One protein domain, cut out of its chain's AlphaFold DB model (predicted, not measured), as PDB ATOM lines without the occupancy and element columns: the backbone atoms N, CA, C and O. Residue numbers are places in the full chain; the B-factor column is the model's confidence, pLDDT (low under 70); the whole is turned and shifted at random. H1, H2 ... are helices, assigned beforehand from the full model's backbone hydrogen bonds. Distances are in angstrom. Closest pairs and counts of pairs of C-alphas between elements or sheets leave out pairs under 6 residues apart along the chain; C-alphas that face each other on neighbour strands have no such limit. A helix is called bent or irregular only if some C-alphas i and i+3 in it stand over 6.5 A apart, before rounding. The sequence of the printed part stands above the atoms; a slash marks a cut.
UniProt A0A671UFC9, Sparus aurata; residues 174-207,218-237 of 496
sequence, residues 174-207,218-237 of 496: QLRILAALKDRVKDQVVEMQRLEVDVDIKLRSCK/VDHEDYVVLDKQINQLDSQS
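AT A GLANCE: This is residues 174 to 207 and 218 to 237 of the 496 residues of a protein of Sparus aurata (UniProt A0A671UFC9). Two helices lie side by side and run opposite ways: a long, straight H1, and a shorter H2 placed along part of it. H1 makes the longest axis of a rod, and its end, residues 201 to 207, sticks out free beyond H2. The printed part has 54 residues, of which 52 are in two named helices, H1 then H2 along the chain, and no named strand; the class is all helix. The whole is loose, with a radius of gyration of the C-alphas of 14.5 A, and the C-alphas span 50 by 19 by 8 A.

IN THESE COORDINATES: H1, residues 174 to 207, is the longest helix, with 34 residues and 50.0 A from first to last C-alpha. It begins at C-alpha 174 at (29.326, 25.940, -11.407) and ends at C-alpha 207 at (16.643, -16.711, 11.407). H2, residues 220 to 237, has 18 residues and measures 26.7 A from first to last C-alpha. It ends at C-alpha 237 at (23.926, 28.391, -1.003).

HOW THE PARTS SIT: H1 and H2 touch, with 5 pairs of C-alphas within 8 A. The closest C-alphas of the two are those of Gln 193 and Tyr 223, 7.0 A apart. H1 touches H2 with residues 182 to 193 alone, and H2 touches H1 with residues 223 to 230 alone. Their lines stand at a shallow tilt of 9 degrees, and they run opposite ways. Their centres are 13.6 A apart. In H2 every O i to N i+4 pair is within hydrogen-bond range; in H1 29 of 30 are. Neither helix is bent.

THE WHOLE: The two C-alphas farthest apart are those of Gln 174 and Lys 207, at 50.0 A, while those of Gln 174 and Ser 237, the first and last printed, are 12.0 A apart. Residues 208 to 217 are cut out and not printed, and C-alphas 207 and 218 are 17.0 A apart across the cut. The link from H1 to H2 runs across this cut. The mean pLDDT of the printed part is 86.6, and residues 236 to 237, which belong to H2, are under 70.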
ATOM      1  N   GLN A 174      28.789  26.815 -12.456       85.06
ATOM      2  CA  GLN A 174      29.326  25.940 -11.407       85.06
ATOM      3  C   GLN A 174      28.302  25.696 -10.290       85.06
ATOM      4  O   GLN A 174      28.130  24.551  -9.883       85.06
ATOM      5  N   LEU A 175      27.565  26.726  -9.863       82.81
ATOM      6  CA  LEU A 175      26.503  26.607  -8.859       82.81
ATOM      7  C   LEU A 175      25.360  25.698  -9.332       82.81
ATOM      8  O   LEU A 175      24.924  24.842  -8.570       82.81
ATOM      9  N   ARG A 176      24.930  25.795 -10.601       84.88
ATOM     10  CA  ARG A 176      23.928  24.869 -11.170       84.88
ATOM     11  C   ARG A 176      24.398  23.413 -11.178       84.88
ATOM     12  O   ARG A 176      23.607  22.523 -10.887       84.88
ATOM     13  N   ILE A 177      25.670  23.166 -11.506       88.00
ATOM     14  CA  ILE A 177      26.250  21.813 -11.481       88.00
ATOM     15  C   ILE A 177      26.330  21.293 -10.039       88.00
ATOM     16  O   ILE A 177      25.984  20.141  -9.793       88.00
ATOM     17  N   LEU A 178      26.742  22.140  -9.090       85.25
ATOM     18  CA  LEU A 178      26.834  21.783  -7.676       85.25
ATOM     19  C   LEU A 178      25.458  21.457  -7.079       85.25
ATOM     20  O   LEU A 178      25.336  20.448  -6.396       85.25
ATOM     21  N   ALA A 179      24.427  22.250  -7.386       84.94
ATOM     22  CA  ALA A 179      23.049  21.978  -6.974       84.94
ATOM     23  C   ALA A 179      22.551  20.631  -7.529       84.94
ATOM     24  O   ALA A 179      22.145  19.763  -6.764       84.94
ATOM     25  N   ALA A 180      22.708  20.393  -8.836       88.75
ATOM     26  CA  ALA A 180      22.305  19.129  -9.455       88.75
ATOM     27  C   ALA A 180      23.074  17.903  -8.918       88.75
ATOM     28  O   ALA A 180      22.546  16.791  -8.941       88.75
ATOM     29  N   LEU A 181      24.316  18.077  -8.448       88.94
ATOM     30  CA  LEU A 181      25.073  17.020  -7.772       88.94
ATOM     31  C   LEU A 181      24.596  16.814  -6.325       88.94
ATOM     32  O   LEU A 181      24.441  15.670  -5.910       88.94
ATOM     33  N   LYS A 182      24.324  17.898  -5.583       85.88
ATOM     34  CA  LYS A 182      23.763  17.874  -4.220       85.88
ATOM     35  C   LYS A 182      22.454  17.088  -4.186       85.88
ATOM     36  O   LYS A 182      22.302  16.203  -3.351       85.88
ATOM     37  N   ASP A 183      21.550  17.382  -5.116       88.44
ATOM     38  CA  ASP A 183      20.231  16.751  -5.177       88.44
ATOM     39  C   ASP A 183      20.359  15.244  -5.482       88.44
ATOM     40  O   ASP A 183      19.792  14.426  -4.766       88.44
ATOM     41  N   ARG A 184      21.234  14.850  -6.425       91.69
ATOM     42  CA  ARG A 184      21.549  13.429  -6.692       91.69
ATOM     43  C   ARG A 184      22.130  12.693  -5.485       91.69
ATOM     44  O   ARG A 184      21.793  11.535  -5.268       91.69
ATOM     45  N   VAL A 185      23.020  13.335  -4.725       90.25
ATOM     46  CA  VAL A 185      23.588  12.743  -3.501       90.25
ATOM     47  C   VAL A 185      22.508  12.600  -2.430       90.25
ATOM     48  O   VAL A 185      22.460  11.570  -1.766       90.25
ATOM     49  N   LYS A 186      21.606  13.580  -2.294       88.88
ATOM     50  CA  LYS A 186      20.471  13.499  -1.367       88.88
ATOM     51  C   LYS A 186      19.540  12.332  -1.712       88.88
ATOM     52  O   LYS A 186      19.239  11.531  -0.831       88.88
ATOM     53  N   ASP A 187      19.163  12.193  -2.983       91.44
ATOM     54  CA  ASP A 187      18.352  11.066  -3.462       91.44
ATOM     55  C   ASP A 187      19.058   9.722  -3.210       91.44
ATOM     56  O   ASP A 187      18.452   8.780  -2.701       91.44
ATOM     57  N   GLN A 188      20.366   9.640  -3.487       91.50
ATOM     58  CA  GLN A 188      21.162   8.435  -3.243       91.50
ATOM     59  C   GLN A 188      21.217   8.057  -1.753       91.50
ATOM     60  O   GLN A 188      21.093   6.880  -1.431       91.50
ATOM     61  N   VAL A 189      21.381   9.022  -0.841       89.50
ATOM     62  CA  VAL A 189      21.407   8.767   0.611       89.50
ATOM     63  C   VAL A 189      20.069   8.203   1.101       89.50
ATOM     64  O   VAL A 189      20.066   7.246   1.874       89.50
ATOM     65  N   VAL A 190      18.941   8.727   0.605       89.12
ATOM     66  CA  VAL A 190      17.598   8.208   0.925       89.12
ATOM     67  C   VAL A 190      17.418   6.770   0.425       89.12
ATOM     68  O   VAL A 190      16.876   5.932   1.147       89.12
ATOM     69  N   GLU A 191      17.896   6.452  -0.780       91.62
ATOM     70  CA  GLU A 191      17.836   5.086  -1.310       91.62
ATOM     71  C   GLU A 191      18.770   4.118  -0.568       91.62
ATOM     72  O   GLU A 191      18.365   2.987  -0.303       91.62
ATOM     73  N   MET A 192      19.970   4.541  -0.147       87.69
ATOM     74  CA  MET A 192      20.841   3.698   0.689       87.69
ATOM     75  C   MET A 192      20.191   3.377   2.038       87.69
ATOM     76  O   MET A 192      20.130   2.207   2.408       87.69
ATOM     77  N   GLN A 193      19.611   4.372   2.721       88.38
ATOM     78  CA  GLN A 193      18.896   4.160   3.984       88.38
ATOM     79  C   GLN A 193      17.742   3.149   3.827       88.38
ATOM     80  O   GLN A 193      17.540   2.293   4.689       88.38
ATOM     81  N   ARG A 194      16.986   3.221   2.721       91.44
ATOM     82  CA  ARG A 194      15.904   2.267   2.410       91.44
ATOM     83  C   ARG A 194      16.431   0.855   2.168       91.44
ATOM     84  O   ARG A 194      15.871  -0.096   2.709       91.44
ATOM     85  N   LEU A 195      17.491   0.724   1.372       91.56
ATOM     86  CA  LEU A 195      18.110  -0.562   1.050       91.56
ATOM     87  C   LEU A 195      18.733  -1.225   2.281       91.56
ATOM     88  O   LEU A 195      18.625  -2.436   2.431       91.56
ATOM     89  N   GLU A 196      19.344  -0.458   3.181       88.50
ATOM     90  CA  GLU A 196      19.982  -0.997   4.384       88.50
ATOM     91  C   GLU A 196      18.954  -1.547   5.389       88.50
ATOM     92  O   GLU A 196      19.132  -2.648   5.913       88.50
ATOM     93  N   VAL A 197      17.821  -0.855   5.568       91.12
ATOM     94  CA  VAL A 197      16.678  -1.352   6.359       91.12
ATOM     95  C   VAL A 197      16.041  -2.595   5.722       91.12
ATOM     96  O   VAL A 197      15.707  -3.550   6.423       91.12
ATOM     97  N   ASP A 198      15.890  -2.627   4.397       93.12
ATOM     98  CA  ASP A 198      15.380  -3.800   3.673       93.12
ATOM     99  C   ASP A 198      16.327  -5.013   3.787       93.12
ATOM    100  O   ASP A 198      15.874  -6.137   4.021       93.12
ATOM    101  N   VAL A 199      17.645  -4.801   3.708       90.56
ATOM    102  CA  VAL A 199      18.663  -5.844   3.924       90.56
ATOM    103  C   VAL A 199      18.634  -6.363   5.362       90.56
ATOM    104  O   VAL A 199      18.660  -7.578   5.553       90.56
ATOM    105  N   ASP A 200      18.515  -5.493   6.365       90.12
ATOM    106  CA  ASP A 200      18.373  -5.886   7.772       90.12
ATOM    107  C   ASP A 200      17.132  -6.770   8.009       90.12
ATOM    108  O   ASP A 200      17.221  -7.853   8.600       90.12
ATOM    109  N   ILE A 201      15.975  -6.370   7.469       89.88
ATOM    110  CA  ILE A 201      14.737  -7.161   7.532       89.88
ATOM    111  C   ILE A 201      14.924  -8.522   6.842       89.88
ATOM    112  O   ILE A 201      14.509  -9.553   7.386       89.88
ATOM    113  N   LYS A 202      15.580  -8.561   5.675       90.56
ATOM    114  CA  LYS A 202      15.870  -9.804   4.937       90.56
ATOM    115  C   LYS A 202      16.824 -10.728   5.697       90.56
ATOM    116  O   LYS A 202      16.534 -11.916   5.813       90.56
ATOM    117  N   LEU A 203      17.904 -10.200   6.276       90.12
ATOM    118  CA  LEU A 203      18.849 -10.966   7.100       90.12
ATOM    119  C   LEU A 203      18.171 -11.535   8.351       90.12
ATOM    120  O   LEU A 203      18.324 -12.722   8.650       90.12
ATOM    121  N   ARG A 204      17.354 -10.732   9.043       88.69
ATOM    122  CA  ARG A 204      16.588 -11.175  10.220       88.69
ATOM    123  C   ARG A 204      15.552 -12.247   9.867       88.69
ATOM    124  O   ARG A 204      15.347 -13.169  10.657       88.69
ATOM    125  N   SER A 205      14.952 -12.177   8.678       89.88
ATOM    126  CA  SER A 205      13.993 -13.179   8.183       89.88
ATOM    127  C   SER A 205      14.620 -14.569   7.995       89.88
ATOM    128  O   SER A 205      13.943 -15.578   8.188       89.88
ATOM    129  N   CYS A 206      15.924 -14.659   7.708       89.38
ATOM    130  CA  CYS A 206      16.633 -15.938   7.588       89.38
ATOM    131  C   CYS A 206      16.756 -16.714   8.914       89.38
ATOM    132  O   CYS A 206      17.003 -17.919   8.881       89.38
ATOM    133  N   LYS A 207      16.532 -16.079  10.076       88.12
ATOM    134  CA  LYS A 207      16.643 -16.711  11.407       88.12
ATOM    135  C   LYS A 207      15.715 -17.920  11.609       88.12
ATOM    136  O   LYS A 207      16.020 -18.774  12.436       88.12
ATOM    137  N   VAL A 218      21.216  -1.617  11.812       85.44
ATOM    138  CA  VAL A 218      21.236  -0.357  11.055       85.44
ATOM    139  C   VAL A 218      21.483   0.811  12.007       85.44
ATOM    140  O   VAL A 218      20.734   0.977  12.975       85.44
ATOM    141  N   ASP A 219      22.478   1.649  11.715       85.62
ATOM    142  CA  ASP A 219      22.641   2.931  12.405       85.62
ATOM    143  C   ASP A 219      21.757   3.994  11.740       85.62
ATOM    144  O   ASP A 219      22.041   4.491  10.650       85.62
ATOM    145  N   HIS A 220      20.641   4.332  12.385       86.12
ATOM    146  CA  HIS A 220      19.743   5.376  11.893       86.12
ATOM    147  C   HIS A 220      20.214   6.801  12.209       86.12
ATOM    148  O   HIS A 220      19.794   7.733  11.515       86.12
ATOM    149  N   GLU A 221      21.053   6.995  13.226       87.19
ATOM    150  CA  GLU A 221      21.465   8.329  13.668       87.19
ATOM    151  C   GLU A 221      22.481   8.936  12.696       87.19
ATOM    152  O   GLU A 221      22.367  10.116  12.355       87.19
ATOM    153  N   ASP A 222      23.395   8.129  12.150       87.50
ATOM    154  CA  ASP A 222      24.372   8.571  11.146       87.50
ATOM    155  C   ASP A 222      23.700   9.108   9.865       87.50
ATOM    156  O   ASP A 222      24.054  10.187   9.375       87.50
ATOM    157  N   TYR A 223      22.657   8.437   9.359       86.94
ATOM    158  CA  TYR A 223      21.869   8.935   8.219       86.94
ATOM    159  C   TYR A 223      21.145  10.255   8.538       86.94
ATOM    160  O   TYR A 223      21.095  11.162   7.701       86.94
ATOM    161  N   VAL A 224      20.624  10.401   9.760       88.62
ATOM    162  CA  VAL A 224      19.974  11.636  10.226       88.62
ATOM    163  C   VAL A 224      20.989  12.778  10.388       88.62
ATOM    164  O   VAL A 224      20.664  13.936  10.109       88.62
ATOM    165  N   VAL A 225      22.222  12.492  10.811       90.31
ATOM    166  CA  VAL A 225      23.324  13.468  10.843       90.31
ATOM    167  C   VAL A 225      23.717  13.889   9.425       90.31
ATOM    168  O   VAL A 225      23.898  15.086   9.182       90.31
ATOM    169  N   LEU A 226      23.783  12.953   8.478       86.25
ATOM    170  CA  LEU A 226      24.143  13.236   7.087       86.25
ATOM    171  C   LEU A 226      23.102  14.119   6.376       86.25
ATOM    172  O   LEU A 226      23.480  15.113   5.751       86.25
ATOM    173  N   ASP A 227      21.799  13.853   6.524       86.00
ATOM    174  CA  ASP A 227      20.752  14.731   5.968       86.00
ATOM    175  C   ASP A 227      20.774  16.129   6.619       86.00
ATOM    176  O   ASP A 227      20.687  17.142   5.919       86.00
ATOM    177  N   LYS A 228      21.012  16.229   7.938       89.06
ATOM    178  CA  LYS A 228      21.224  17.528   8.610       89.06
ATOM    179  C   LYS A 228      22.403  18.301   8.004       89.06
ATOM    180  O   LYS A 228      22.277  19.507   7.795       89.06
ATOM    181  N   GLN A 229      23.518  17.640   7.687       87.00
ATOM    182  CA  GLN A 229      24.675  18.274   7.034       87.00
ATOM    183  C   GLN A 229      24.355  18.726   5.597       87.00
ATOM    184  O   GLN A 229      24.683  19.855   5.222       87.00
ATOM    185  N   ILE A 230      23.660  17.901   4.806       86.00
ATOM    186  CA  ILE A 230      23.237  18.245   3.435       86.00
ATOM    187  C   ILE A 230      22.277  19.447   3.442       86.00
ATOM    188  O   ILE A 230      22.444  20.380   2.654       86.00
ATOM    189  N   ASN A 231      21.319  19.482   4.369       83.38
ATOM    190  CA  ASN A 231      20.370  20.591   4.499       83.38
ATOM    191  C   ASN A 231      21.032  21.877   5.046       83.38
ATOM    192  O   ASN A 231      20.647  22.983   4.658       83.38
ATOM    193  N   GLN A 232      22.075  21.767   5.880       84.38
ATOM    194  CA  GLN A 232      22.898  22.919   6.277       84.38
ATOM    195  C   GLN A 232      23.640  23.534   5.080       84.38
ATOM    196  O   GLN A 232      23.641  24.760   4.943       84.38
ATOM    197  N   LEU A 233      24.213  22.718   4.189       79.25
ATOM    198  CA  LEU A 233      24.856  23.201   2.958       79.25
ATOM    199  C   LEU A 233      23.868  23.944   2.044       79.25
ATOM    200  O   LEU A 233      24.230  24.959   1.445       79.25
ATOM    201  N   ASP A 234      22.610  23.496   1.992       74.62
ATOM    202  CA  ASP A 234      21.555  24.146   1.206       74.62
ATOM    203  C   ASP A 234      21.311  25.589   1.680       74.62
ATOM    204  O   ASP A 234      21.354  26.533   0.883       74.62
ATOM    205  N   SER A 235      21.186  25.781   3.001       70.31
ATOM    206  CA  SER A 235      20.952  27.094   3.623       70.31
ATOM    207  C   SER A 235      22.064  28.125   3.365       70.31
ATOM    208  O   SER A 235      21.796  29.326   3.316       70.31
ATOM    209  N   GLN A 236      23.304  27.672   3.143       66.19
ATOM    210  CA  GLN A 236      24.443  28.542   2.821       66.19
ATOM    211  C   GLN A 236      24.483  28.952   1.339       66.19
ATOM    212  O   GLN A 236      25.037  30.001   1.002       66.19
ATOM    213  N   SER A 237      23.899  28.147   0.445       59.56
ATOM    214  CA  SER A 237      23.926  28.391  -1.003       59.56
ATOM    215  C   SER A 237      22.953  29.493  -1.447       59.56
ATOM    216  O   SER A 237      23.277  30.290  -2.329       59.56
TER     217      SER A 237